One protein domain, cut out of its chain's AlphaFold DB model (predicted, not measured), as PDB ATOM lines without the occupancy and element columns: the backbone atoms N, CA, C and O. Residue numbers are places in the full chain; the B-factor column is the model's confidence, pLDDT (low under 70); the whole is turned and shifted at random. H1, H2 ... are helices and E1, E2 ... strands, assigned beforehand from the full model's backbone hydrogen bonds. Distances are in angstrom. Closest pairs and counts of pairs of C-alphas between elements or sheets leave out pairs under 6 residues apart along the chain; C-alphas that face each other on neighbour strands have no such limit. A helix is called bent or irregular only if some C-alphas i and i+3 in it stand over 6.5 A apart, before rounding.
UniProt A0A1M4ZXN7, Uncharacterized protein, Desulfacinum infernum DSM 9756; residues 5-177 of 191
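Overview. This is residues 5 to 177 of the 191 residues of an uncharacterized protein of Desulfacinum infernum DSM 9756 (UniProt A0A1M4ZXN7). A twisted sheet of seven strands runs through the middle of the domain, with H1 over one face and H2 over the other. H4 packs side by side with H2, on the side of H2 away from the sheet, and H3 and H5 lie close to H4, with H5 grazing the sheet; at the other end of the sheet the edge strand E6 lies next to E7, on which H8 packs. The printed part has 173 residues with eight named helices and seven named strands, in the order H1 E1 H2 E2 H3 H4 H5 E3 H6 E4 H7 E5 E6 H8 E7, a mixed class of helices and strands. The sheet runs E3 E2 E1 E4 E5 E7 E6 and is mixed: parallel from E3 to E5, antiparallel from E5 to E7 and from E7 to E6. The whole is compact and rounded, with a radius of gyration of the C-alphas of 15.0 A and spans of 40 by 39 by 30 A.

Along the chain. Start with the sheet, in its order: E3 is residues 84 to 88, E2 residues 42 to 47 and 16.3 A long, E1 residues 15 to 19, E4 residues 102 to 106, E5 residues 125 to 129, E7 residues 172 to 176 and E6 residues 144 to 146. Find C-alpha 5 at (-135.250, 450.743, -7.945); there H1 begins, residues 5 to 14, 14.2 A long. It is irregular: C-alphas 10 and 13 are 8.1 A apart. H2, residues 29 to 37, is 12.4 A long, and H4, residues 63 to 72, is 14.4 A long and begins at C-alpha 63, (-110.176, 458.997, -23.700). The shorter helices are H3, residues 56 to 59, H5, residues 77 to 82, H6, residues 92 to 95, H7, residues 115 to 120, and H8, residues 148 to 153. E7 ends at C-alpha 176, (-116.509, 446.963, 3.128).

Arrangement. Look first at inner strands E1 and E4, parallel at 19 degrees, where N 104 and O 17 are 2.7 A apart, within hydrogen-bond range. So are N 18 and O 44 of E1 and E2, 2.7 A, N 85 and O 43 of E3 and E2, 2.8 A, and N 103 and O 125 of E4 and E5, 2.9 A. E7 runs antiparallel to E5, with N 174 and O 126 at 2.8 A, and to E6, with N 145 and O 175 at 2.9 A. There are three layers, helices on both faces of the sheet: H2 and H8 on one face, H1 on the other. H2 lies over E1 and E4 at a height over the sheet of 8.8 A, along the strands. H1, at a height of 8.7 A, lies over E2 and only just over E1, on which 3 of its C-alphas fall. E1, H2, E2 and E4, H7, E5 are strand-helix-strand units, two parallel neighbour strands with a helix between, with right-handed crossovers; E2, H3 H4 H5, E3 is another. E3, H6, E4 is a split unit, E2 and E1 standing between its strands, also right-handed. H4, not on the sheet, touches H2 at a shallow tilt of 3 degrees, the same way; their closest C-alphas, of Asp 29 and Ala 66, are 6.6 A apart. H3 is close to H5 but not clearly touching, with the C-alphas of Trp 56 and Pro 77 closest at 7.6 A. H5, H6 and H7 only graze the sheet. The closest C-alphas of H8 and E7, those of Ala 151 and Leu 173, are 6.4 A apart. Every O i to N i+4 pair is within hydrogen-bond range in H2, H4, H5, H7 and H8, and 4 of 6 are in H1; H3 and H6 are too short for such a pair.

Size, cuts and confidence. The two C-alphas farthest apart, of Glu 10 and Ile 164, are 43.3 A apart. The printed part has no cut. The long links are E5 to E6, 14 residues, and H8 to E7, 18 residues. Look there for low confidence: pLDDT is under 70 at residues 130 to 137 and 159 to 170, and also at 107 to 111; the mean of the printed part is 86.3.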
ATOM      1  N   VAL A   5    -135.128 451.688  -9.065       97.06
ATOM      2  CA  VAL A   5    -135.250 450.743  -7.945       97.06
ATOM      3  C   VAL A   5    -135.458 449.342  -8.486       97.06
ATOM      4  O   VAL A   5    -134.772 448.415  -8.060       97.06
ATOM      5  N   ARG A   6    -136.343 449.185  -9.475       97.06
ATOM      6  CA  ARG A   6    -136.566 447.884 -10.116       97.06
ATOM      7  C   ARG A   6    -135.306 447.368 -10.810       97.06
ATOM      8  O   ARG A   6    -134.892 446.244 -10.546       97.06
ATOM      9  N   PHE A   7    -134.673 448.188 -11.653       98.12
ATOM     10  CA  PHE A   7    -133.474 447.773 -12.386       98.12
ATOM     11  C   PHE A   7    -132.348 447.342 -11.441       98.12
ATOM     12  O   PHE A   7    -131.731 446.295 -11.642       98.12
ATOM     13  N   LEU A   8    -132.080 448.135 -10.401       98.00
ATOM     14  CA  LEU A   8    -131.038 447.840  -9.422       98.00
ATOM     15  C   LEU A   8    -131.427 446.705  -8.468       98.00
ATOM     16  O   LEU A   8    -130.548 445.968  -8.036       98.00
ATOM     17  N   GLY A   9    -132.712 446.489  -8.192       97.31
ATOM     18  CA  GLY A   9    -133.170 445.304  -7.464       97.31
ATOM     19  C   GLY A   9    -132.749 444.001  -8.154       97.31
ATOM     20  O   GLY A   9    -132.349 443.049  -7.493       97.31
ATOM     21  N   GLU A  10    -132.756 443.986  -9.488       97.00
ATOM     22  CA  GLU A  10    -132.372 442.823 -10.298       97.00
ATOM     23  C   GLU A  10    -130.868 442.786 -10.628       97.00
ATOM     24  O   GLU A  10    -130.258 441.719 -10.715       97.00
ATOM     25  N   ASN A  11    -130.247 443.953 -10.827       98.31
ATOM     26  CA  ASN A  11    -128.907 444.070 -11.415       98.31
ATOM     27  C   ASN A  11    -127.866 444.719 -10.496       98.31
ATOM     28  O   ASN A  11    -126.689 444.815 -10.855       98.31
ATOM     29  N   GLY A  12    -128.266 445.145  -9.303       97.19
ATOM     30  CA  GLY A  12    -127.456 445.862  -8.323       97.19
ATOM     31  C   GLY A  12    -126.100 445.221  -8.027       97.19
ATOM     32  O   GLY A  12    -125.075 445.884  -8.203       97.19
ATOM     33  N   PRO A  13    -126.036 443.920  -7.688       96.44
ATOM     34  CA  PRO A  13    -124.773 443.220  -7.422       96.44
ATOM     35  C   PRO A  13    -123.775 443.187  -8.593       96.44
ATOM     36  O   PRO A  13    -122.628 442.789  -8.400       96.44
ATOM     37  N   ARG A  14    -124.187 443.601  -9.797       98.00
ATOM     38  CA  ARG A  14    -123.361 443.692 -11.013       98.00
ATOM     39  C   ARG A  14    -123.216 445.132 -11.521       98.00
ATOM     40  O   ARG A  14    -122.760 445.350 -12.643       98.00
ATOM     41  N   SER A  15    -123.620 446.110 -10.712       98.62
ATOM     42  CA  SER A  15    -123.712 447.516 -11.096       98.62
ATOM     43  C   SER A  15    -122.753 448.397 -10.300       98.62
ATOM     44  O   SER A  15    -122.607 448.245  -9.083       98.62
ATOM     45  N   LEU A  16    -122.142 449.359 -10.998       98.56
ATOM     46  CA  LEU A  16    -121.586 450.570 -10.396       98.56
ATOM     47  C   LEU A  16    -122.654 451.655 -10.456       98.56
ATOM     48  O   LEU A  16    -123.126 451.977 -11.545       98.56
ATOM     49  N   VAL A  17    -123.003 452.238  -9.314       97.75
ATOM     50  CA  VAL A  17    -124.006 453.303  -9.226       97.75
ATOM     51  C   VAL A  17    -123.328 454.643  -8.985       97.75
ATOM     52  O   VAL A  17    -122.677 454.844  -7.971       97.75
ATOM     53  N   SER A  18    -123.488 455.574  -9.914       95.31
ATOM     54  CA  SER A  18    -123.029 456.953  -9.819       95.31
ATOM     55  C   SER A  18    -124.169 457.836  -9.319       95.31
ATOM     56  O   SER A  18    -125.061 458.195 -10.089       95.31
ATOM     57  N   LEU A  19    -124.132 458.195  -8.037       93.06
ATOM     58  CA  LEU A  19    -125.099 459.085  -7.399       93.06
ATOM     59  C   LEU A  19    -124.711 460.545  -7.641       93.06
ATOM     60  O   LEU A  19    -123.555 460.908  -7.431       93.06
ATOM     61  N   GLY A  20    -125.669 461.382  -8.043       88.81
ATOM     62  CA  GLY A  20    -125.436 462.817  -8.243       88.81
ATOM     63  C   GLY A  20    -124.674 463.136  -9.531       88.81
ATOM     64  O   GLY A  20    -123.865 464.069  -9.568       88.81
ATOM     65  N   CYS A  21    -124.888 462.353 -10.594       89.19
ATOM     66  CA  CYS A  21    -124.139 462.516 -11.843       89.19
ATOM     67  C   CYS A  21    -124.496 463.784 -12.639       89.19
ATOM     68  O   CYS A  21    -123.784 464.176 -13.569       89.19
ATOM     69  N   GLY A  22    -125.553 464.489 -12.241       89.62
ATOM     70  CA  GLY A  22    -126.058 465.688 -12.886       89.62
ATOM     71  C   GLY A  22    -126.596 465.427 -14.290       89.62
ATOM     72  O   GLY A  22    -126.780 464.302 -14.738       89.62
ATOM     73  N   ARG A  23    -126.807 466.513 -15.035       90.62
ATOM     74  CA  ARG A  23    -127.366 466.461 -16.396       90.62
ATOM     75  C   ARG A  23    -126.435 465.860 -17.453       90.62
ATOM     76  O   ARG A  23    -126.855 465.614 -18.576       90.62
ATOM     77  N   ARG A  24    -125.153 465.666 -17.151       88.12
ATOM     78  CA  ARG A  24    -124.170 465.148 -18.110       88.12
ATOM     79  C   ARG A  24    -123.223 464.211 -17.397       88.12
ATOM     80  O   ARG A  24    -122.543 464.645 -16.467       88.12
ATOM     81  N   ILE A  25    -123.127 462.985 -17.896       89.75
ATOM     82  CA  ILE A  25    -122.059 462.074 -17.503       89.75
ATOM     83  C   ILE A  25    -120.752 462.652 -18.043       89.75
ATOM     84  O   ILE A  25    -120.593 462.822 -19.248       89.75
ATOM     85  N   ASN A  26    -119.841 463.037 -17.156       87.12
ATOM     86  CA  ASN A  26    -118.538 463.567 -17.534       87.12
ATOM     87  C   ASN A  26    -117.491 463.304 -16.456       87.12
ATOM     88  O   ASN A  26    -117.817 463.142 -15.280       87.12
ATOM     89  N   ARG A  27    -116.226 463.285 -16.880       85.62
ATOM     90  CA  ARG A  27    -115.050 463.023 -16.036       85.62
ATOM     91  C   ARG A  27    -115.166 461.728 -15.227       85.62
ATOM     92  O   ARG A  27    -114.760 461.675 -14.071       85.62
ATOM     93  N   ILE A  28    -115.715 460.686 -15.842       91.19
ATOM     94  CA  ILE A  28    -115.965 459.385 -15.205       91.19
ATOM     95  C   ILE A  28    -114.775 458.425 -15.333       91.19
ATOM     96  O   ILE A  28    -114.931 457.207 -15.242       91.19
ATOM     97  N   ASP A  29    -113.566 458.952 -15.541       91.25
ATOM     98  CA  ASP A  29    -112.347 458.169 -15.728       91.25
ATOM     99  C   ASP A  29    -112.138 457.158 -14.587       91.25
ATOM    100  O   ASP A  29    -111.847 455.987 -14.825       91.25
ATOM    101  N   ASN A  30    -112.312 457.583 -13.333       91.56
ATOM    102  CA  ASN A  30    -112.189 456.690 -12.177       91.56
ATOM    103  C   ASN A  30    -113.308 455.665 -12.105       91.56
ATOM    104  O   ASN A  30    -113.063 454.526 -11.717       91.56
ATOM    105  N   HIS A  31    -114.520 456.056 -12.488       94.31
ATOM    106  CA  HIS A  31    -115.648 455.145 -12.473       94.31
ATOM    107  C   HIS A  31    -115.390 454.001 -13.439       94.31
ATOM    108  O   HIS A  31    -115.602 452.852 -13.079       94.31
ATOM    109  N   LEU A  32    -114.885 454.307 -14.638       95.00
ATOM    110  CA  LEU A  32    -114.534 453.293 -15.620       95.00
ATOM    111  C   LEU A  32    -113.418 452.378 -15.102       95.00
ATOM    112  O   LEU A  32    -113.518 451.167 -15.266       95.00
ATOM    113  N   ARG A  33    -112.397 452.920 -14.421       93.81
ATOM    114  CA  ARG A  33    -111.339 452.101 -13.797       93.81
ATOM    115  C   ARG A  33    -111.907 451.130 -12.762       93.81
ATOM    116  O   ARG A  33    -111.575 449.951 -12.810       93.81
ATOM    117  N   ILE A  34    -112.794 451.592 -11.879       95.06
ATOM    118  CA  ILE A  34    -113.465 450.732 -10.889       95.06
ATOM    119  C   ILE A  34    -114.372 449.714 -11.584       95.06
ATOM    120  O   ILE A  34    -114.317 448.527 -11.281       95.06
ATOM    121  N   TRP A  35    -115.187 450.171 -12.533       97.25
ATOM    122  CA  TRP A  35    -116.121 449.340 -13.282       97.25
ATOM    123  C   TRP A  35    -115.407 448.206 -14.015       97.25
ATOM    124  O   TRP A  35    -115.856 447.062 -13.965       97.25
ATOM    125  N   CYS A  36    -114.262 448.503 -14.632       95.81
ATOM    126  CA  CYS A  36    -113.417 447.488 -15.237       95.81
ATOM    127  C   CYS A  36    -112.770 446.574 -14.188       95.81
ATOM    128  O   CYS A  36    -112.852 445.358 -14.320       95.81
ATOM    129  N   ALA A  37    -112.158 447.132 -13.141       94.06
ATOM    130  CA  ALA A  37    -111.429 446.355 -12.137       94.06
ATOM    131  C   ALA A  37    -112.314 445.381 -11.343       94.06
ATOM    132  O   ALA A  37    -111.831 444.347 -10.888       94.06
ATOM    133  N   LEU A  38    -113.593 445.717 -11.168       94.88
ATOM    134  CA  LEU A  38    -114.597 444.885 -10.504       94.88
ATOM    135  C   LEU A  38    -115.407 444.020 -11.478       94.88
ATOM    136  O   LEU A  38    -116.364 443.374 -11.062       94.88
ATOM    137  N   GLU A  39    -115.044 444.037 -12.760       96.06
ATOM    138  CA  GLU A  39    -115.686 443.280 -13.832       96.06
ATOM    139  C   GLU A  39    -117.207 443.480 -13.933       96.06
ATOM    140  O   GLU A  39    -117.950 442.578 -14.312       96.06
ATOM    141  N   LEU A  40    -117.686 444.691 -13.649       97.75
ATOM    142  CA  LEU A  40    -119.116 444.975 -13.566       97.75
ATOM    143  C   LEU A  40    -119.790 444.941 -14.940       97.75
ATOM    144  O   LEU A  40    -119.149 445.152 -15.979       97.75
ATOM    145  N   ASP A  41    -121.099 444.687 -14.924       97.94
ATOM    146  CA  ASP A  41    -121.930 444.627 -16.122       97.94
ATOM    147  C   ASP A  41    -122.555 445.969 -16.446       97.94
ATOM    148  O   ASP A  41    -122.635 446.309 -17.620       97.94
ATOM    149  N   TYR A  42    -122.960 446.739 -15.436       98.44
ATOM    150  CA  TYR A  42    -123.729 447.960 -15.653       98.44
ATOM    151  C   TYR A  42    -123.071 449.172 -15.014       98.44
ATOM    152  O   TYR A  42    -122.556 449.116 -13.895       98.44
ATOM    153  N   TYR A  43    -123.100 450.277 -15.748       97.94
ATOM    154  CA  TYR A  43    -122.862 451.606 -15.207       97.94
ATOM    155  C   TYR A  43    -124.218 452.280 -15.048       97.94
ATOM    156  O   TYR A  43    -124.948 452.423 -16.029       97.94
ATOM    157  N   VAL A  44    -124.553 452.716 -13.841       97.94
ATOM    158  CA  VAL A  44    -125.858 453.302 -13.542       97.94
ATOM    159  C   VAL A  44    -125.691 454.754 -13.118       97.94
ATOM    160  O   VAL A  44    -125.033 455.034 -12.123       97.94
ATOM    161  N   GLY A  45    -126.268 455.688 -13.870       96.06
ATOM    162  CA  GLY A  45    -126.295 457.110 -13.527       96.06
ATOM    163  C   GLY A  45    -127.621 457.501 -12.884       96.06
ATOM    164  O   GLY A  45    -128.670 457.298 -13.492       96.06
ATOM    165  N   ILE A  46    -127.562 458.076 -11.681       95.06
ATOM    166  CA  ILE A  46    -128.723 458.519 -10.903       95.06
ATOM    167  C   ILE A  46    -128.609 460.017 -10.631       95.06
ATOM    168  O   ILE A  46    -127.619 460.473 -10.049       95.06
ATOM    169  N   ASP A  47    -129.642 460.775 -10.992       93.00
ATOM    170  CA  ASP A  47    -129.771 462.172 -10.590       93.00
ATOM    171  C   ASP A  47    -131.237 462.619 -10.558       93.00
ATOM    172  O   ASP A  47    -132.071 462.130 -11.321       93.00
ATOM    173  N   LYS A  48    -131.536 463.613  -9.714       91.50
ATOM    174  CA  LYS A  48    -132.854 464.258  -9.654       91.50
ATOM    175  C   LYS A  48    -133.123 465.182 -10.846       91.50
ATOM    176  O   LYS A  48    -134.244 465.666 -10.993       91.50
ATOM    177  N   ALA A  49    -132.104 465.485 -11.652       90.25
ATOM    178  CA  ALA A  49    -132.239 466.226 -12.892       90.25
ATOM    179  C   ALA A  49    -133.224 465.537 -13.841       90.25
ATOM    180  O   ALA A  49    -133.250 464.322 -13.962       90.25
ATOM    181  N   ASP A  50    -133.997 466.346 -14.550       90.81
ATOM    182  CA  ASP A  50    -135.034 465.960 -15.505       90.81
ATOM    183  C   ASP A  50    -134.519 465.197 -16.734       90.81
ATOM    184  O   ASP A  50    -135.279 464.503 -17.406       90.81
ATOM    185  N   TRP A  51    -133.222 465.291 -17.017       92.00
ATOM    186  CA  TRP A  51    -132.556 464.547 -18.077       92.00
ATOM    187  C   TRP A  51    -131.089 464.308 -17.728       92.00
ATOM    188  O   TRP A  51    -130.481 465.065 -16.966       92.00
ATOM    189  N   ILE A  52    -130.509 463.270 -18.329       91.56
ATOM    190  CA  ILE A  52    -129.079 462.966 -18.258       91.56
ATOM    191  C   ILE A  52    -128.610 462.631 -19.674       91.56
ATOM    192  O   ILE A  52    -129.161 461.737 -20.313       91.56
ATOM    193  N   ALA A  53    -127.596 463.338 -20.169       89.62
ATOM    194  CA  ALA A  53    -126.976 463.031 -21.452       89.62
ATOM    195  C   ALA A  53    -125.796 462.064 -21.291       89.62
ATOM    196  O   ALA A  53    -124.924 462.257 -20.434       89.62
ATOM    197  N   ALA A  54    -125.771 461.069 -22.179       84.94
ATOM    198  CA  ALA A  54    -124.637 460.199 -22.442       84.94
ATOM    199  C   ALA A  54    -123.992 460.605 -23.773       84.94
ATOM    200  O   ALA A  54    -124.631 460.510 -24.816       84.94
ATOM    201  N   ASP A  55    -122.739 461.045 -23.728       80.75
ATOM    202  CA  ASP A  55    -121.921 461.338 -24.898       80.75
ATOM    203  C   ASP A  55    -120.484 460.892 -24.621       80.75
ATOM    204  O   ASP A  55    -119.797 461.471 -23.776       80.75
ATOM    205  N   TRP A  56    -120.049 459.847 -25.325       82.31
ATOM    206  CA  TRP A  56    -118.742 459.226 -25.135       82.31
ATOM    207  C   TRP A  56    -117.593 460.234 -25.215       82.31
ATOM    208  O   TRP A  56    -116.657 460.167 -24.413       82.31
ATOM    209  N   ASP A  57    -117.682 461.199 -26.129       80.62
ATOM    210  CA  ASP A  57    -116.617 462.174 -26.352       80.62
ATOM    211  C   ASP A  57    -116.492 463.173 -25.187       80.62
ATOM    212  O   ASP A  57    -115.423 463.737 -24.953       80.62
ATOM    213  N   GLY A  58    -117.554 463.334 -24.390       82.25
ATOM    214  CA  GLY A  58    -117.582 464.168 -23.187       82.25
ATOM    215  C   GLY A  58    -117.304 463.429 -21.873       82.25
ATOM    216  O   GLY A  58    -117.237 464.064 -20.813       82.25
ATOM    217  N   PHE A  59    -117.160 462.100 -21.899       87.88
ATOM    218  CA  PHE A  59    -117.085 461.287 -20.681       87.88
ATOM    219  C   PHE A  59    -115.751 461.363 -19.962       87.88
ATOM    220  O   PHE A  59    -115.733 461.319 -18.731       87.88
ATOM    221  N   PHE A  60    -114.648 461.460 -20.698       87.81
ATOM    222  CA  PHE A  60    -113.319 461.203 -20.154       87.81
ATOM    223  C   PHE A  60    -112.404 462.404 -20.323       87.81
ATOM    224  O   PHE A  60    -112.384 463.046 -21.371       87.81
ATOM    225  N   VAL A  61    -111.610 462.679 -19.291       86.69
ATOM    226  CA  VAL A  61    -110.473 463.600 -19.412       86.69
ATOM    227  C   VAL A  61    -109.374 462.960 -20.262       86.69
ATOM    228  O   VAL A  61    -108.711 463.655 -21.026       86.69
ATOM    229  N   ASP A  62    -109.205 461.640 -20.153       87.81
ATOM    230  CA  ASP A  62    -108.233 460.861 -20.921       87.81
ATOM    231  C   ASP A  62    -108.929 459.719 -21.695       87.81
ATOM    232  O   ASP A  62    -108.975 458.569 -21.235       87.81
ATOM    233  N   PRO A  63    -109.493 460.005 -22.889       89.75
ATOM    234  CA  PRO A  63    -110.176 458.997 -23.700       89.75
ATOM    235  C   PRO A  63    -109.269 457.843 -24.145       89.75
ATOM    236  O   PRO A  63    -109.752 456.729 -24.356       89.75
ATOM    237  N   ALA A  64    -107.961 458.078 -24.295       90.31
ATOM    238  CA  ALA A  64    -107.009 457.038 -24.676       90.31
ATOM    239  C   ALA A  64    -106.864 456.002 -23.554       90.31
ATOM    240  O   ALA A  64    -106.958 454.798 -23.804       90.31
ATOM    241  N   GLN A  65    -106.731 456.464 -22.309       89.25
ATOM    242  CA  GLN A  65    -106.692 455.581 -21.150       89.25
ATOM    243  C   GLN A  65    -108.024 454.850 -20.933       89.25
ATOM    244  O   GLN A  65    -108.018 453.668 -20.586       89.25
ATOM    245  N   ALA A  66    -109.159 455.507 -21.184       91.31
ATOM    246  CA  ALA A  66    -110.469 454.861 -21.126       91.31
ATOM    247  C   ALA A  66    -110.591 453.705 -22.136       91.31
ATOM    248  O   ALA A  66    -111.008 452.599 -21.786       91.31
ATOM    249  N   ARG A  67    -110.155 453.928 -23.382       93.06
ATOM    250  CA  ARG A  67    -110.125 452.887 -24.421       93.06
ATOM    251  C   ARG A  67    -109.190 451.736 -24.051       93.06
ATOM    252  O   ARG A  67    -109.546 450.586 -24.287       93.06
ATOM    253  N   ALA A  68    -108.032 452.022 -23.453       92.44
ATOM    254  CA  ALA A  68    -107.110 450.989 -22.982       92.44
ATOM    255  C   ALA A  68    -107.752 450.098 -21.902       92.44
ATOM    256  O   ALA A  68    -107.738 448.878 -22.042       92.44
ATOM    257  N   ALA A  69    -108.408 450.695 -20.899       92.38
ATOM    258  CA  ALA A  69    -109.082 449.955 -19.829       92.38
ATOM    259  C   ALA A  69    -110.235 449.068 -20.338       92.38
ATOM    260  O   ALA A  69    -110.448 447.969 -19.831       92.38
ATOM    261  N   LEU A  70    -110.984 449.521 -21.350       94.94
ATOM    262  CA  LEU A  70    -112.002 448.689 -22.000       94.94
ATOM    263  C   LEU A  70    -111.376 447.553 -22.814       94.94
ATOM    264  O   LEU A  70    -111.847 446.418 -22.746       94.94
ATOM    265  N   LYS A  71    -110.287 447.834 -23.538       94.50
ATOM    266  CA  LYS A  71    -109.569 446.837 -24.338       94.50
ATOM    267  C   LYS A  71    -108.996 445.713 -23.476       94.50
ATOM    268  O   LYS A  71    -109.060 444.562 -23.893       94.50
ATOM    269  N   GLU A  72    -108.495 446.016 -22.279       92.31
ATOM    270  CA  GLU A  72    -108.038 445.006 -21.310       92.31
ATOM    271  C   GLU A  72    -109.151 444.026 -20.907       92.31
ATOM    272  O   GLU A  72    -108.876 442.856 -20.658       92.31
ATOM    273  N   ARG A  73    -110.416 444.468 -20.927       92.19
ATOM    274  CA  ARG A  73    -111.605 443.619 -20.729       92.19
ATOM    275  C   ARG A  73    -112.189 443.038 -22.019       92.19
ATOM    276  O   ARG A  73    -113.264 442.448 -21.975       92.19
ATOM    277  N   ALA A  74    -111.526 443.226 -23.160       94.31
ATOM    278  CA  ALA A  74    -112.048 442.890 -24.485       94.31
ATOM    279  C   ALA A  74    -113.418 443.537 -24.793       94.31
ATOM    280  O   ALA A  74    -114.270 442.940 -25.449       94.31
ATOM    281  N   LEU A  75    -113.634 444.771 -24.327       95.00
ATOM    282  CA  LEU A  75    -114.856 445.543 -24.550       95.00
ATOM    283  C   LEU A  75    -114.610 446.727 -25.490       95.00
ATOM    284  O   LEU A  75    -113.520 447.302 -25.523       95.00
ATOM    285  N   SER A  76    -115.651 447.126 -26.224       94.00
ATOM    286  CA  SER A  76    -115.657 448.361 -27.010       94.00
ATOM    287  C   SER A  76    -116.350 449.506 -26.254       94.00
ATOM    288  O   SER A  76    -117.144 449.257 -25.338       94.00
ATOM    289  N   PRO A  77    -116.098 450.770 -26.643       92.50
ATOM    290  CA  PRO A  77    -116.892 451.914 -26.193       92.50
ATOM    291  C   PRO A  77    -118.402 451.715 -26.369       92.50
ATOM    292  O   PRO A  77    -119.165 451.995 -25.448       92.50
ATOM    293  N   ASP A  78    -118.831 451.153 -27.501       93.31
ATOM    294  CA  ASP A  78    -120.248 450.895 -27.773       93.31
ATOM    295  C   ASP A  78    -120.838 449.897 -26.781       93.31
ATOM    296  O   ASP A  78    -121.941 450.098 -26.279       93.31
ATOM    297  N   THR A  79    -120.091 448.846 -26.427       93.31
ATOM    298  CA  THR A  79    -120.528 447.897 -25.398       93.31
ATOM    299  C   THR A  79    -120.672 448.577 -24.039       93.31
ATOM    300  O   THR A  79    -121.623 448.290 -23.316       93.31
ATOM    301  N   PHE A  80    -119.770 449.496 -23.685       94.31
ATOM    302  CA  PHE A  80    -119.909 450.279 -22.456       94.31
ATOM    303  C   PHE A  80    -121.158 451.170 -22.488       94.31
ATOM    304  O   PHE A  80    -121.930 451.167 -21.530       94.31
ATOM    305  N   LEU A  81    -121.414 451.868 -23.598       93.38
ATOM    306  CA  LEU A  81    -122.618 452.688 -23.769       93.38
ATOM    307  C   LEU A  81    -123.899 451.847 -23.689       93.38
ATOM    308  O   LEU A  81    -124.841 452.222 -22.998       93.38
ATOM    309  N   GLN A  82    -123.920 450.667 -24.307       94.75
ATOM    310  CA  GLN A  82    -125.040 449.722 -24.218       94.75
ATOM    311  C   GLN A  82    -125.254 449.167 -22.806       94.75
ATOM    312  O   GLN A  82    -126.362 448.737 -22.476       94.75
ATOM    313  N   ARG A  83    -124.213 449.164 -21.973       96.19
ATOM    314  CA  ARG A  83    -124.229 448.756 -20.561       96.19
ATOM    315  C   ARG A  83    -124.515 449.919 -19.605       96.19
ATOM    316  O   ARG A  83    -124.681 449.703 -18.404       96.19
ATOM    317  N   MET A  84    -124.616 451.140 -20.124       96.25
ATOM    318  CA  MET A  84    -125.004 452.311 -19.355       96.25
ATOM    319  C   MET A  84    -126.524 452.363 -19.181       96.25
ATOM    320  O   MET A  84    -127.288 452.184 -20.132       96.25
ATOM    321  N   ARG A  85    -126.984 452.619 -17.959       97.06
ATOM    322  CA  ARG A  85    -128.391 452.872 -17.635       97.06
ATOM    323  C   ARG A  85    -128.492 454.189 -16.891       97.06
ATOM    324  O   ARG A  85    -127.806 454.394 -15.896       97.06
ATOM    325  N   LEU A  86    -129.304 455.101 -17.402       96.25
ATOM    326  CA  LEU A  86    -129.452 456.442 -16.849       96.25
ATOM    327  C   LEU A  86    -130.887 456.624 -16.380       96.25
ATOM    328  O   LEU A  86    -131.817 456.379 -17.144       96.25
ATOM    329  N   PHE A  87    -131.045 457.076 -15.143       96.19
ATOM    330  CA  PHE A  87    -132.347 457.290 -14.525       96.19
ATOM    331  C   PHE A  87    -132.464 458.751 -14.064       96.19
ATOM    332  O   PHE A  87    -132.195 459.046 -12.895       96.19
ATOM    333  N   PRO A  88    -132.812 459.678 -14.981       94.94
ATOM    334  CA  PRO A  88    -133.150 461.050 -14.615       94.94
ATOM    335  C   PRO A  88    -134.420 461.097 -13.755       94.94
ATOM    336  O   PRO A  88    -135.284 460.228 -13.849       94.94
ATOM    337  N   GLY A  89    -134.551 462.137 -12.939       94.31
ATOM    338  CA  GLY A  89    -135.685 462.367 -12.046       94.31
ATOM    339  C   GLY A  89    -135.687 461.482 -10.797       94.31
ATOM    340  O   GLY A  89    -136.568 461.629  -9.950       94.31
ATOM    341  N   THR A  90    -134.699 460.601 -10.644       94.62
ATOM    342  CA  THR A  90    -134.604 459.687  -9.506       94.62
ATOM    343  C   THR A  90    -133.953 460.389  -8.323       94.62
ATOM    344  O   THR A  90    -132.803 460.832  -8.375       94.62
ATOM    345  N   ARG A  91    -134.694 460.467  -7.218       92.31
ATOM    346  CA  ARG A  91    -134.156 460.897  -5.927       92.31
ATOM    347  C   ARG A  91    -133.280 459.788  -5.356       92.31
ATOM    348  O   ARG A  91    -133.684 458.629  -5.355       92.31
ATOM    349  N   VAL A  92    -132.094 460.145  -4.867       91.50
ATOM    350  CA  VAL A  92    -131.142 459.175  -4.305       91.50
ATOM    351  C   VAL A  92    -131.783 458.414  -3.145       91.50
ATOM    352  O   VAL A  92    -131.615 457.205  -3.053       91.50
ATOM    353  N   GLU A  93    -132.609 459.093  -2.346       92.31
ATOM    354  CA  GLU A  93    -133.387 458.565  -1.220       92.31
ATOM    355  C   GLU A  93    -134.258 457.357  -1.587       92.31
ATOM    356  O   GLU A  93    -134.466 456.473  -0.758       92.31
ATOM    357  N   SER A  94    -134.730 457.271  -2.833       95.25
ATOM    358  CA  SER A  94    -135.528 456.138  -3.313       95.25
ATOM    359  C   SER A  94    -134.731 454.833  -3.407       95.25
ATOM    360  O   SER A  94    -135.332 453.772  -3.520       95.25
ATOM    361  N   LEU A  95    -133.400 454.894  -3.350       96.50
ATOM    362  CA  LEU A  95    -132.512 453.732  -3.427       96.50
ATOM    363  C   LEU A  95    -132.218 453.097  -2.063       96.50
ATOM    364  O   LEU A  95    -131.368 452.212  -1.973       96.50
ATOM    365  N   TRP A  96    -132.894 453.527  -0.997       96.31
ATOM    366  CA  TRP A  96    -132.727 452.926   0.322       96.31
ATOM    367  C   TRP A  96    -132.959 451.408   0.287       96.31
ATOM    368  O   TRP A  96    -134.008 450.937  -0.152       96.31
ATOM    369  N   GLY A  97    -131.979 450.636   0.762       95.94
ATOM    370  CA  GLY A  97    -132.023 449.170   0.760       95.94
ATOM    371  C   GLY A  97    -131.865 448.517  -0.618       95.94
ATOM    372  O   GLY A  97    -131.959 447.294  -0.721       95.94
ATOM    373  N   VAL A  98    -131.630 449.292  -1.680       97.38
ATOM    374  CA  VAL A  98    -131.448 448.771  -3.038       97.38
ATOM    375  C   VAL A  98    -129.967 448.449  -3.257       97.38
ATOM    376  O   VAL A  98    -129.137 449.361  -3.223       97.38
ATOM    377  N   PRO A  99    -129.596 447.176  -3.483       96.25
ATOM    378  CA  PRO A  99    -128.199 446.778  -3.481       96.25
ATOM    379  C   PRO A  99    -127.428 447.358  -4.668       96.25
ATOM    380  O   PRO A  99    -127.949 447.510  -5.772       96.25
ATOM    381  N   CYS A 100    -126.137 447.596  -4.471       97.69
ATOM    382  CA  CYS A 100    -125.183 447.791  -5.558       97.69
ATOM    383  C   CYS A 100    -123.843 447.128  -5.225       97.69
ATOM    384  O   CYS A 100    -123.566 446.816  -4.072       97.69
ATOM    385  N   ARG A 101    -122.989 446.885  -6.224       97.69
ATOM    386  CA  ARG A 101    -121.644 446.337  -5.975       97.69
ATOM    387  C   ARG A 101    -120.651 447.428  -5.614       97.69
ATOM    388  O   ARG A 101    -119.827 447.256  -4.718       97.69
ATOM    389  N   ALA A 102    -120.732 448.536  -6.336       97.75
ATOM    390  CA  ALA A 102    -119.936 449.719  -6.098       97.75
ATOM    391  C   ALA A 102    -120.819 450.956  -6.223       97.75
ATOM    392  O   ALA A 102    -121.698 451.013  -7.084       97.75
ATOM    393  N   VAL A 103    -120.541 451.961  -5.407       95.69
ATOM    394  CA  VAL A 103    -121.186 453.265  -5.501       95.69
ATOM    395  C   VAL A 103    -120.127 454.343  -5.648       95.69
ATOM    396  O   VAL A 103    -119.064 454.291  -5.025       95.69
ATOM    397  N   VAL A 104    -120.418 455.329  -6.484       93.25
ATOM    398  CA  VAL A 104    -119.647 456.555  -6.590       93.25
ATOM    399  C   VAL A 104    -120.543 457.714  -6.201       93.25
ATOM    400  O   VAL A 104    -121.576 457.949  -6.822       93.25
ATOM    401  N   CYS A 105    -120.146 458.437  -5.163       89.06
ATOM    402  CA  CYS A 105    -120.832 459.640  -4.725       89.06
ATOM    403  C   CYS A 105    -120.198 460.839  -5.436       89.06
ATOM    404  O   CYS A 105    -119.124 461.304  -5.040       89.06
ATOM    405  N   GLN A 106    -120.838 461.305  -6.511       80.38
ATOM    406  CA  GLN A 106    -120.394 462.468  -7.272       80.38
ATOM    407  C   GLN A 106    -121.010 463.744  -6.699       80.38
ATOM    408  O   GLN A 106    -122.212 463.806  -6.450       80.38
ATOM    409  N   ARG A 107    -120.191 464.795  -6.549       69.62
ATOM    410  CA  ARG A 107    -120.655 466.159  -6.223       69.62
ATOM    411  C   ARG A 107    -121.533 466.221  -4.969       69.62
ATOM    412  O   ARG A 107    -122.553 466.919  -4.960       69.62
ATOM    413  N   VAL A 108    -121.158 465.497  -3.913       61.97
ATOM    414  CA  VAL A 108    -121.928 465.566  -2.671       61.97
ATOM    415  C   VAL A 108    -121.804 466.972  -2.097       61.97
ATOM    416  O   VAL A 108    -120.710 467.468  -1.822       61.97
ATOM    417  N   LEU A 109    -122.946 467.646  -1.973       62.09
ATOM    418  CA  LEU A 109    -122.990 468.960  -1.354       62.09
ATOM    419  C   LEU A 109    -122.565 468.826   0.120       62.09
ATOM    420  O   LEU A 109    -122.947 467.844   0.755       62.09
ATOM    421  N   PRO A 110    -121.846 469.809   0.695       58.28
ATOM    422  CA  PRO A 110    -121.269 469.722   2.046       58.28
ATOM    423  C   PRO A 110    -122.236 469.396   3.195       58.28
ATOM    424  O   PRO A 110    -121.803 469.109   4.306       58.28
ATOM    425  N   PHE A 111    -123.538 469.512   2.946       65.94
ATOM    426  CA  PHE A 111    -124.626 469.356   3.908       65.94
ATOM    427  C   PHE A 111    -125.538 468.157   3.602       65.94
ATOM    428  O   PHE A 111    -126.520 467.944   4.310       65.94
ATOM    429  N   HIS A 112    -125.253 467.387   2.549       71.44
ATOM    430  CA  HIS A 112    -125.967 466.145   2.280       71.44
ATOM    431  C   HIS A 112    -125.189 464.955   2.835       71.44
ATOM    432  O   HIS A 112    -124.089 464.635   2.384       71.44
ATOM    433  N   HIS A 113    -125.813 464.305   3.811       78.94
ATOM    434  CA  HIS A 113    -125.329 463.091   4.441       78.94
ATOM    435  C   HIS A 113    -126.023 461.894   3.798       78.94
ATOM    436  O   HIS A 113    -127.220 461.680   3.990       78.94
ATOM    437  N   TRP A 114    -125.292 461.165   2.958       84.94
ATOM    438  CA  TRP A 114    -125.779 459.956   2.287       84.94
ATOM    439  C   TRP A 114    -125.184 458.686   2.892       84.94
ATOM    440  O   TRP A 114    -125.385 457.613   2.344       84.94
ATOM    441  N   GLU A 115    -124.460 458.778   4.004       86.88
ATOM    442  CA  GLU A 115    -123.709 457.676   4.597       86.88
ATOM    443  C   GLU A 115    -124.622 456.498   4.948       86.88
ATOM    444  O   GLU A 115    -124.344 455.374   4.541       86.88
ATOM    445  N   GLU A 116    -125.744 456.754   5.628       88.44
ATOM    446  CA  GLU A 116    -126.720 455.715   5.988       88.44
ATOM    447  C   GLU A 116    -127.404 455.119   4.757       88.44
ATOM    448  O   GLU A 116    -127.569 453.904   4.654       88.44
ATOM    449  N   LEU A 117    -127.745 455.966   3.786       91.56
ATOM    450  CA  LEU A 117    -128.342 455.521   2.536       91.56
ATOM    451  C   LEU A 117    -127.383 454.623   1.760       91.56
ATOM    452  O   LEU A 117    -127.745 453.515   1.375       91.56
ATOM    453  N   VAL A 118    -126.147 455.071   1.568       92.62
ATOM    454  CA  VAL A 118    -125.095 454.312   0.898       92.62
ATOM    455  C   VAL A 118    -124.818 453.014   1.651       92.62
ATOM    456  O   VAL A 118    -124.705 451.968   1.020       92.62
ATOM    457  N   ALA A 119    -124.769 453.044   2.985       91.19
ATOM    458  CA  ALA A 119    -124.628 451.838   3.791       91.19
ATOM    459  C   ALA A 119    -125.799 450.865   3.569       91.19
ATOM    460  O   ALA A 119    -125.564 449.665   3.425       91.19
ATOM    461  N   SER A 120    -127.035 451.366   3.457       93.88
ATOM    462  CA  SER A 120    -128.226 450.550   3.174       93.88
ATOM    463  C   SER A 120    -128.186 449.877   1.796       93.88
ATOM    464  O   SER A 120    -128.725 448.786   1.634       93.88
ATOM    465  N   MET A 121    -127.497 450.478   0.819       95.69
ATOM    466  CA  MET A 121    -127.274 449.892  -0.509       95.69
ATOM    467  C   MET A 121    -126.215 448.771  -0.503       95.69
ATOM    468  O   MET A 121    -125.935 448.181  -1.546       95.69
ATOM    469  N   ALA A 122    -125.595 448.500   0.653       94.31
ATOM    470  CA  ALA A 122    -124.615 447.441   0.891       94.31
ATOM    471  C   ALA A 122    -123.490 447.292  -0.172       94.31
ATOM    472  O   ALA A 122    -123.176 446.161  -0.562       94.31
ATOM    473  N   PRO A 123    -122.855 448.384  -0.650       95.56
ATOM    474  CA  PRO A 123    -121.765 448.286  -1.615       95.56
ATOM    475  C   PRO A 123    -120.539 447.572  -1.036       95.56
ATOM    476  O   PRO A 123    -120.187 447.714   0.129       95.56
ATOM    477  N   GLU A 124    -119.784 446.865  -1.875       95.44
ATOM    478  CA  GLU A 124    -118.430 446.454  -1.489       95.44
ATOM    479  C   GLU A 124    -117.474 447.653  -1.520       95.44
ATOM    480  O   GLU A 124    -116.585 447.765  -0.674       95.44
ATOM    481  N   TRP A 125    -117.671 448.545  -2.493       95.44
ATOM    482  CA  TRP A 125    -116.782 449.664  -2.785       95.44
ATOM    483  C   TRP A 125    -117.535 450.988  -2.826       95.44
ATOM    484  O   TRP A 125    -118.527 451.122  -3.537       95.44
ATOM    485  N   ILE A 126    -117.021 451.986  -2.112       93.62
ATOM    486  CA  ILE A 126    -117.547 453.355  -2.121       93.62
ATOM    487  C   ILE A 126    -116.421 454.270  -2.584       93.62
ATOM    488  O   ILE A 126    -115.399 454.384  -1.908       93.62
ATOM    489  N   LEU A 127    -116.597 454.923  -3.728       91.12
ATOM    490  CA  LEU A 127    -115.731 456.011  -4.161       91.12
ATOM    491  C   LEU A 127    -116.420 457.345  -3.887       91.12
ATOM    492  O   LEU A 127    -117.575 457.555  -4.248       91.12
ATOM    493  N   GLN A 128    -115.681 458.269  -3.297       86.06
ATOM    494  CA  GLN A 128    -116.146 459.622  -3.044       86.06
ATOM    495  C   GLN A 128    -115.357 460.621  -3.893       86.06
ATOM    496  O   GLN A 128    -114.136 460.731  -3.746       86.06
ATOM    497  N   GLU A 129    -116.058 461.352  -4.765       79.56
ATOM    498  CA  GLU A 129    -115.474 462.304  -5.717       79.56
ATOM    499  C   GLU A 129    -115.947 463.749  -5.456       79.56
ATOM    500  O   GLU A 129    -116.863 464.224  -6.119       79.56
ATOM    501  N   ASP A 130    -115.335 464.439  -4.480       68.94
ATOM    502  CA  ASP A 130    -115.132 465.906  -4.384       68.94
ATOM    503  C   ASP A 130    -114.452 466.238  -3.035       68.94
ATOM    504  O   ASP A 130    -114.630 465.511  -2.056       68.94
ATOM    505  N   LEU A 131    -113.709 467.345  -2.966       51.28
ATOM    506  CA  LEU A 131    -112.929 467.771  -1.796       51.28
ATOM    507  C   LEU A 131    -113.677 468.700  -0.844       51.28
ATOM    508  O   LEU A 131    -113.501 468.617   0.363       51.28
ATOM    509  N   HIS A 132    -114.497 469.614  -1.358       46.78
ATOM    510  CA  HIS A 132    -114.922 470.753  -0.536       46.78
ATOM    511  C   HIS A 132    -116.156 470.490   0.336       46.78
ATOM    512  O   HIS A 132    -116.395 471.235   1.283       46.78
ATOM    513  N   GLY A 133    -116.929 469.440   0.045       42.97
ATOM    514  CA  GLY A 133    -118.095 469.053   0.847       42.97
ATOM    515  C   GLY A 133    -117.994 467.693   1.524       42.97
ATOM    516  O   GLY A 133    -118.686 467.440   2.506       42.97
ATOM    517  N   CYS A 134    -117.117 466.823   1.031       48.38
ATOM    518  CA  CYS A 134    -117.211 465.400   1.323       48.38
ATOM    519  C   CYS A 134    -116.187 464.917   2.364       48.38
ATOM    520  O   CYS A 134    -116.303 463.792   2.844       48.38
ATOM    521  N   GLU A 135    -115.199 465.732   2.760       49.50
ATOM    522  CA  GLU A 135    -114.176 465.365   3.765       49.50
ATOM    523  C   GLU A 135    -114.759 464.866   5.101       49.50
ATOM    524  O   GLU A 135    -114.067 464.197   5.869       49.50
ATOM    525  N   ARG A 136    -116.037 465.164   5.363       55.59
ATOM    526  CA  ARG A 136    -116.752 464.790   6.584       55.59
ATOM    527  C   ARG A 136    -117.393 463.403   6.562       55.59
ATOM    528  O   ARG A 136    -117.746 462.929   7.637       55.59
ATOM    529  N   GLN A 137    -117.542 462.760   5.401       66.44
ATOM    530  CA  GLN A 137    -118.207 461.458   5.339       66.44
ATOM    531  C   GLN A 137    -117.283 460.372   5.888       66.44
ATOM    532  O   GLN A 137    -116.272 460.003   5.281       66.44
ATOM    533  N   ASP A 138    -117.615 459.880   7.079       72.69
ATOM    534  CA  ASP A 138    -116.869 458.826   7.744       72.69
ATOM    535  C   ASP A 138    -117.634 457.508   7.677       72.69
ATOM    536  O   ASP A 138    -118.616 457.300   8.387       72.69
ATOM    537  N   PHE A 139    -117.150 456.589   6.838       80.12
ATOM    538  CA  PHE A 139    -117.721 455.250   6.744       80.12
ATOM    539  C   PHE A 139    -117.134 454.249   7.764       80.12
ATOM    540  O   PHE A 139    -117.583 453.101   7.824       80.12
ATOM    541  N   ARG A 140    -116.164 454.662   8.602       76.50
ATOM    542  CA  ARG A 140    -115.549 453.815   9.648       76.50
ATOM    543  C   ARG A 140    -116.540 453.173  10.624       76.50
ATOM    544  O   ARG A 140    -116.377 451.976  10.865       76.50
ATOM    545  N   PRO A 141    -117.548 453.876  11.183       78.38
ATOM    546  CA  PRO A 141    -118.491 453.239  12.105       78.38
ATOM    547  C   PRO A 141    -119.350 452.152  11.436       78.38
ATOM    548  O   PRO A 141    -119.878 451.288  12.126       78.38
ATOM    549  N   TRP A 142    -119.432 452.133  10.103       82.69
ATOM    550  CA  TRP A 142    -120.283 451.218   9.333       82.69
ATOM    551  C   TRP A 142    -119.533 449.990   8.797       82.69
ATOM    552  O   TRP A 142    -119.987 449.330   7.865       82.69
ATOM    553  N   GLY A 143    -118.351 449.691   9.346       86.19
ATOM    554  CA  GLY A 143    -117.549 448.541   8.926       86.19
ATOM    555  C   GLY A 143    -116.811 448.742   7.603       86.19
ATOM    556  O   GLY A 143    -116.296 447.774   7.046       86.19
ATOM    557  N   TYR A 144    -116.699 449.969   7.091       89.75
ATOM    558  CA  TYR A 144    -115.867 450.269   5.928       89.75
ATOM    559  C   TYR A 144    -114.519 450.843   6.349       89.75
ATOM    560  O   TYR A 144    -114.403 451.615   7.300       89.75
ATOM    561  N   ARG A 145    -113.478 450.514   5.587       89.00
ATOM    562  CA  ARG A 145    -112.125 451.037   5.801       89.00
ATOM    563  C   ARG A 145    -111.588 451.707   4.551       89.00
ATOM    564  O   ARG A 145    -111.902 451.296   3.435       89.00
ATOM    565  N   ARG A 146    -110.751 452.730   4.738       87.81
ATOM    566  CA  ARG A 146    -110.058 453.386   3.622       87.81
ATOM    567  C   ARG A 146    -109.155 452.370   2.922       87.81
ATOM    568  O   ARG A 146    -108.320 451.737   3.560       87.81
ATOM    569  N   ALA A 147    -109.292 452.270   1.609       89.12
ATOM    570  CA  ALA A 147    -108.616 451.310   0.750       89.12
ATOM    571  C   ALA A 147    -107.540 452.014  -0.091       89.12
ATOM    572  O   ALA A 147    -107.649 452.185  -1.308       89.12
ATOM    573  N   LYS A 148    -106.507 452.523   0.595       86.25
ATOM    574  CA  LYS A 148    -105.435 453.292  -0.054       86.25
ATOM    575  C   LYS A 148    -104.662 452.432  -1.056       86.25
ATOM    576  O   LYS A 148    -104.294 452.930  -2.113       86.25
ATOM    577  N   GLU A 149    -104.391 451.171  -0.762       87.50
ATOM    578  CA  GLU A 149    -103.634 450.314  -1.680       87.50
ATOM    579  C   GLU A 149    -104.401 450.089  -2.985       87.50
ATOM    580  O   GLU A 149    -103.838 450.246  -4.066       87.50
ATOM    581  N   GLU A 150    -105.707 449.845  -2.909       91.25
ATOM    582  CA  GLU A 150    -106.547 449.660  -4.090       91.25
ATOM    583  C   GLU A 150    -106.711 450.949  -4.899       91.25
ATOM    584  O   GLU A 150    -106.673 450.908  -6.128       91.25
ATOM    585  N   ALA A 151    -106.743 452.107  -4.239       87.88
ATOM    586  CA  ALA A 151    -106.666 453.395  -4.920       87.88
ATOM    587  C   ALA A 151    -105.374 453.570  -5.751       87.88
ATOM    588  O   ALA A 151    -105.433 454.198  -6.809       87.88
ATOM    589  N   VAL A 152    -104.225 453.028  -5.305       87.62
ATOM    590  CA  VAL A 152    -102.983 452.983  -6.115       87.62
ATOM    591  C   VAL A 152    -103.114 451.970  -7.227       87.62
ATOM    592  O   VAL A 152    -102.838 452.285  -8.380       87.62
ATOM    593  N   ARG A 153    -103.511 450.746  -6.866       89.56
ATOM    594  CA  ARG A 153    -103.569 449.601  -7.770       89.56
ATOM    595  C   ARG A 153    -104.428 449.902  -8.991       89.56
ATOM    596  O   ARG A 153    -104.076 449.502 -10.091       89.56
ATOM    597  N   TRP A 154    -105.541 450.600  -8.796       89.62
ATOM    598  CA  TRP A 154    -106.452 450.979  -9.871       89.62
ATOM    599  C   TRP A 154    -106.078 452.294 -10.553       89.62
ATOM    600  O   TRP A 154    -106.812 452.742 -11.426       89.62
ATOM    601  N   GLY A 155    -104.971 452.935 -10.165       86.88
ATOM    602  CA  GLY A 155    -104.492 454.169 -10.784       86.88
ATOM    603  C   GLY A 155    -105.531 455.292 -10.766       86.88
ATOM    604  O   GLY A 155    -105.651 456.029 -11.748       86.88
ATOM    605  N   LEU A 156    -106.324 455.385  -9.693       87.19
ATOM    606  CA  LEU A 156    -107.353 456.415  -9.563       87.19
ATOM    607  C   LEU A 156    -106.698 457.806  -9.559       87.19
ATOM    608  O   LEU A 156    -105.606 457.991  -9.021       87.19
ATOM    609  N   LYS A 157    -107.356 458.783 -10.182       82.06
ATOM    610  CA  LYS A 157    -106.859 460.156 -10.332       82.06
ATOM    611  C   LYS A 157    -107.786 461.131  -9.597       82.06
ATOM    612  O   LYS A 157    -108.997 460.932  -9.608       82.06
ATOM    613  N   PRO A 158    -107.274 462.211  -8.990       75.12
ATOM    614  CA  PRO A 158    -108.125 463.248  -8.411       75.12
ATOM    615  C   PRO A 158    -109.133 463.818  -9.423       75.12
ATOM    616  O   PRO A 158    -108.738 464.245 -10.506       75.12
ATOM    617  N   PHE A 159    -110.417 463.880  -9.048       69.12
ATOM    618  CA  PHE A 159    -111.496 464.436  -9.884       69.12
ATOM    619  C   PHE A 159    -111.261 465.918 -10.245       69.12
ATOM    620  O   PHE A 159    -111.598 466.383 -11.339       69.12
ATOM    621  N   ARG A 160    -110.637 466.668  -9.326       66.69
ATOM    622  CA  ARG A 160    -110.130 468.028  -9.538       66.69
ATOM    623  C   ARG A 160    -108.737 468.151  -8.917       66.69
ATOM    624  O   ARG A 160    -108.595 467.913  -7.716       66.69
ATOM    625  N   PRO A 161    -107.708 468.522  -9.696       60.53
ATOM    626  CA  PRO A 161    -106.393 468.810  -9.142       60.53
ATOM    627  C   PRO A 161    -106.489 470.005  -8.191       60.53
ATOM    628  O   PRO A 161    -106.822 471.112  -8.620       60.53
ATOM    629  N   TRP A 162    -106.201 469.804  -6.905       60.12
ATOM    630  CA  TRP A 162    -106.070 470.911  -5.964       60.12
ATOM    631  C   TRP A 162    -104.597 471.278  -5.839       60.12
ATOM    632  O   TRP A 162    -103.779 470.463  -5.425       60.12
ATOM    633  N   LYS A 163    -104.252 472.512  -6.217       59.41
ATOM    634  CA  LYS A 163    -102.862 472.992  -6.212       59.41
ATOM    635  C   LYS A 163    -102.266 473.142  -4.805       59.41
ATOM    636  O   LYS A 163    -101.053 473.251  -4.700       59.41
ATOM    637  N   ILE A 164    -103.102 473.178  -3.761       61.47
ATOM    638  CA  ILE A 164    -102.679 473.394  -2.365       61.47
ATOM    639  C   ILE A 164    -102.262 472.079  -1.694       61.47
ATOM    640  O   ILE A 164    -101.314 472.071  -0.919       61.47
ATOM    641  N   LEU A 165    -102.906 470.964  -2.054       53.25
ATOM    642  CA  LEU A 165    -102.517 469.614  -1.636       53.25
ATOM    643  C   LEU A 165    -102.056 468.796  -2.858       53.25
ATOM    644  O   LEU A 165    -102.739 467.857  -3.280       53.25
ATOM    645  N   PRO A 166    -100.926 469.167  -3.490       45.53
ATOM    646  CA  PRO A 166    -100.376 468.399  -4.593       45.53
ATOM    647  C   PRO A 166     -99.941 467.020  -4.081       45.53
ATOM    648  O   PRO A 166     -99.105 466.905  -3.192       45.53
ATOM    649  N   GLY A 167    -100.513 465.963  -4.658       46.53
ATOM    650  CA  GLY A 167    -100.142 464.579  -4.351       46.53
ATOM    651  C   GLY A 167    -101.004 463.883  -3.295       46.53
ATOM    652  O   GLY A 167    -100.886 462.664  -3.152       46.53
ATOM    653  N   GLU A 168    -101.920 464.584  -2.620       45.94
ATOM    654  CA  GLU A 168    -102.929 463.900  -1.814       45.94
ATOM    655  C   GLU A 168    -104.032 463.326  -2.703       45.94
ATOM    656  O   GLU A 168    -104.501 463.926  -3.678       45.94
ATOM    657  N   ARG A 169    -104.445 462.100  -2.373       54.16
ATOM    658  CA  ARG A 169    -105.609 461.470  -2.988       54.16
ATOM    659  C   ARG A 169    -106.834 462.151  -2.424       54.16
ATOM    660  O   ARG A 169    -107.433 461.694  -1.461       54.16
ATOM    661  N   ASN A 170    -107.193 463.236  -3.083       61.69
ATOM    662  CA  ASN A 170    -108.387 464.046  -2.882       61.69
ATOM    663  C   ASN A 170    -109.713 463.286  -3.116       61.69
ATOM    664  O   ASN A 170    -110.776 463.882  -3.239       61.69
ATOM    665  N   TYR A 171    -109.630 461.969  -3.249       76.19
ATOM    666  CA  TYR A 171    -110.708 461.024  -3.427       76.19
ATOM    667  C   TYR A 171    -110.508 459.931  -2.382       76.19
ATOM    668  O   TYR A 171    -109.389 459.460  -2.150       76.19
ATOM    669  N   ILE A 172    -111.596 459.522  -1.742       83.12
ATOM    670  CA  ILE A 172    -111.545 458.487  -0.717       83.12
ATOM    671  C   ILE A 172    -112.227 457.253  -1.281       83.12
ATOM    672  O   ILE A 172    -113.392 457.295  -1.668       83.12
ATOM    673  N   LEU A 173    -111.465 456.164  -1.354       89.31
ATOM    674  CA  LEU A 173    -111.984 454.846  -1.672       89.31
ATOM    675  C   LEU A 173    -112.161 454.079  -0.366       89.31
ATOM    676  O   LEU A 173    -111.207 453.932   0.405       89.31
ATOM    677  N   TRP A 174    -113.366 453.586  -0.130       90.88
ATOM    678  CA  TRP A 174    -113.696 452.734   0.999       90.88
ATOM    679  C   TRP A 174    -114.029 451.334   0.517       90.88
ATOM    680  O   TRP A 174    -114.645 451.155  -0.535       90.88
ATOM    681  N   LYS A 175    -113.646 450.351   1.323       92.94
ATOM    682  CA  LYS A 175    -113.968 448.945   1.117       92.94
ATOM    683  C   LYS A 175    -114.718 448.416   2.324       92.94
ATOM    684  O   LYS A 175    -114.280 448.646   3.457       92.94
ATOM    685  N   SER A 176    -115.805 447.695   2.082       90.69
ATOM    686  CA  SER A 176    -116.509 446.963   3.128       90.69
ATOM    687  C   SER A 176    -115.569 445.938   3.759       90.69
ATOM    688  O   SER A 176    -114.895 445.168   3.068       90.69
ATOM    689  N   SER A 177    -115.511 445.917   5.088       81.06
ATOM    690  CA  SER A 177    -114.746 444.916   5.840       81.06
ATOM    691  C   SER A 177    -115.481 443.575   5.923       81.06
ATOM    692  O   SER A 177    -114.895 442.597   6.374       81.06
TER     693      SER A 177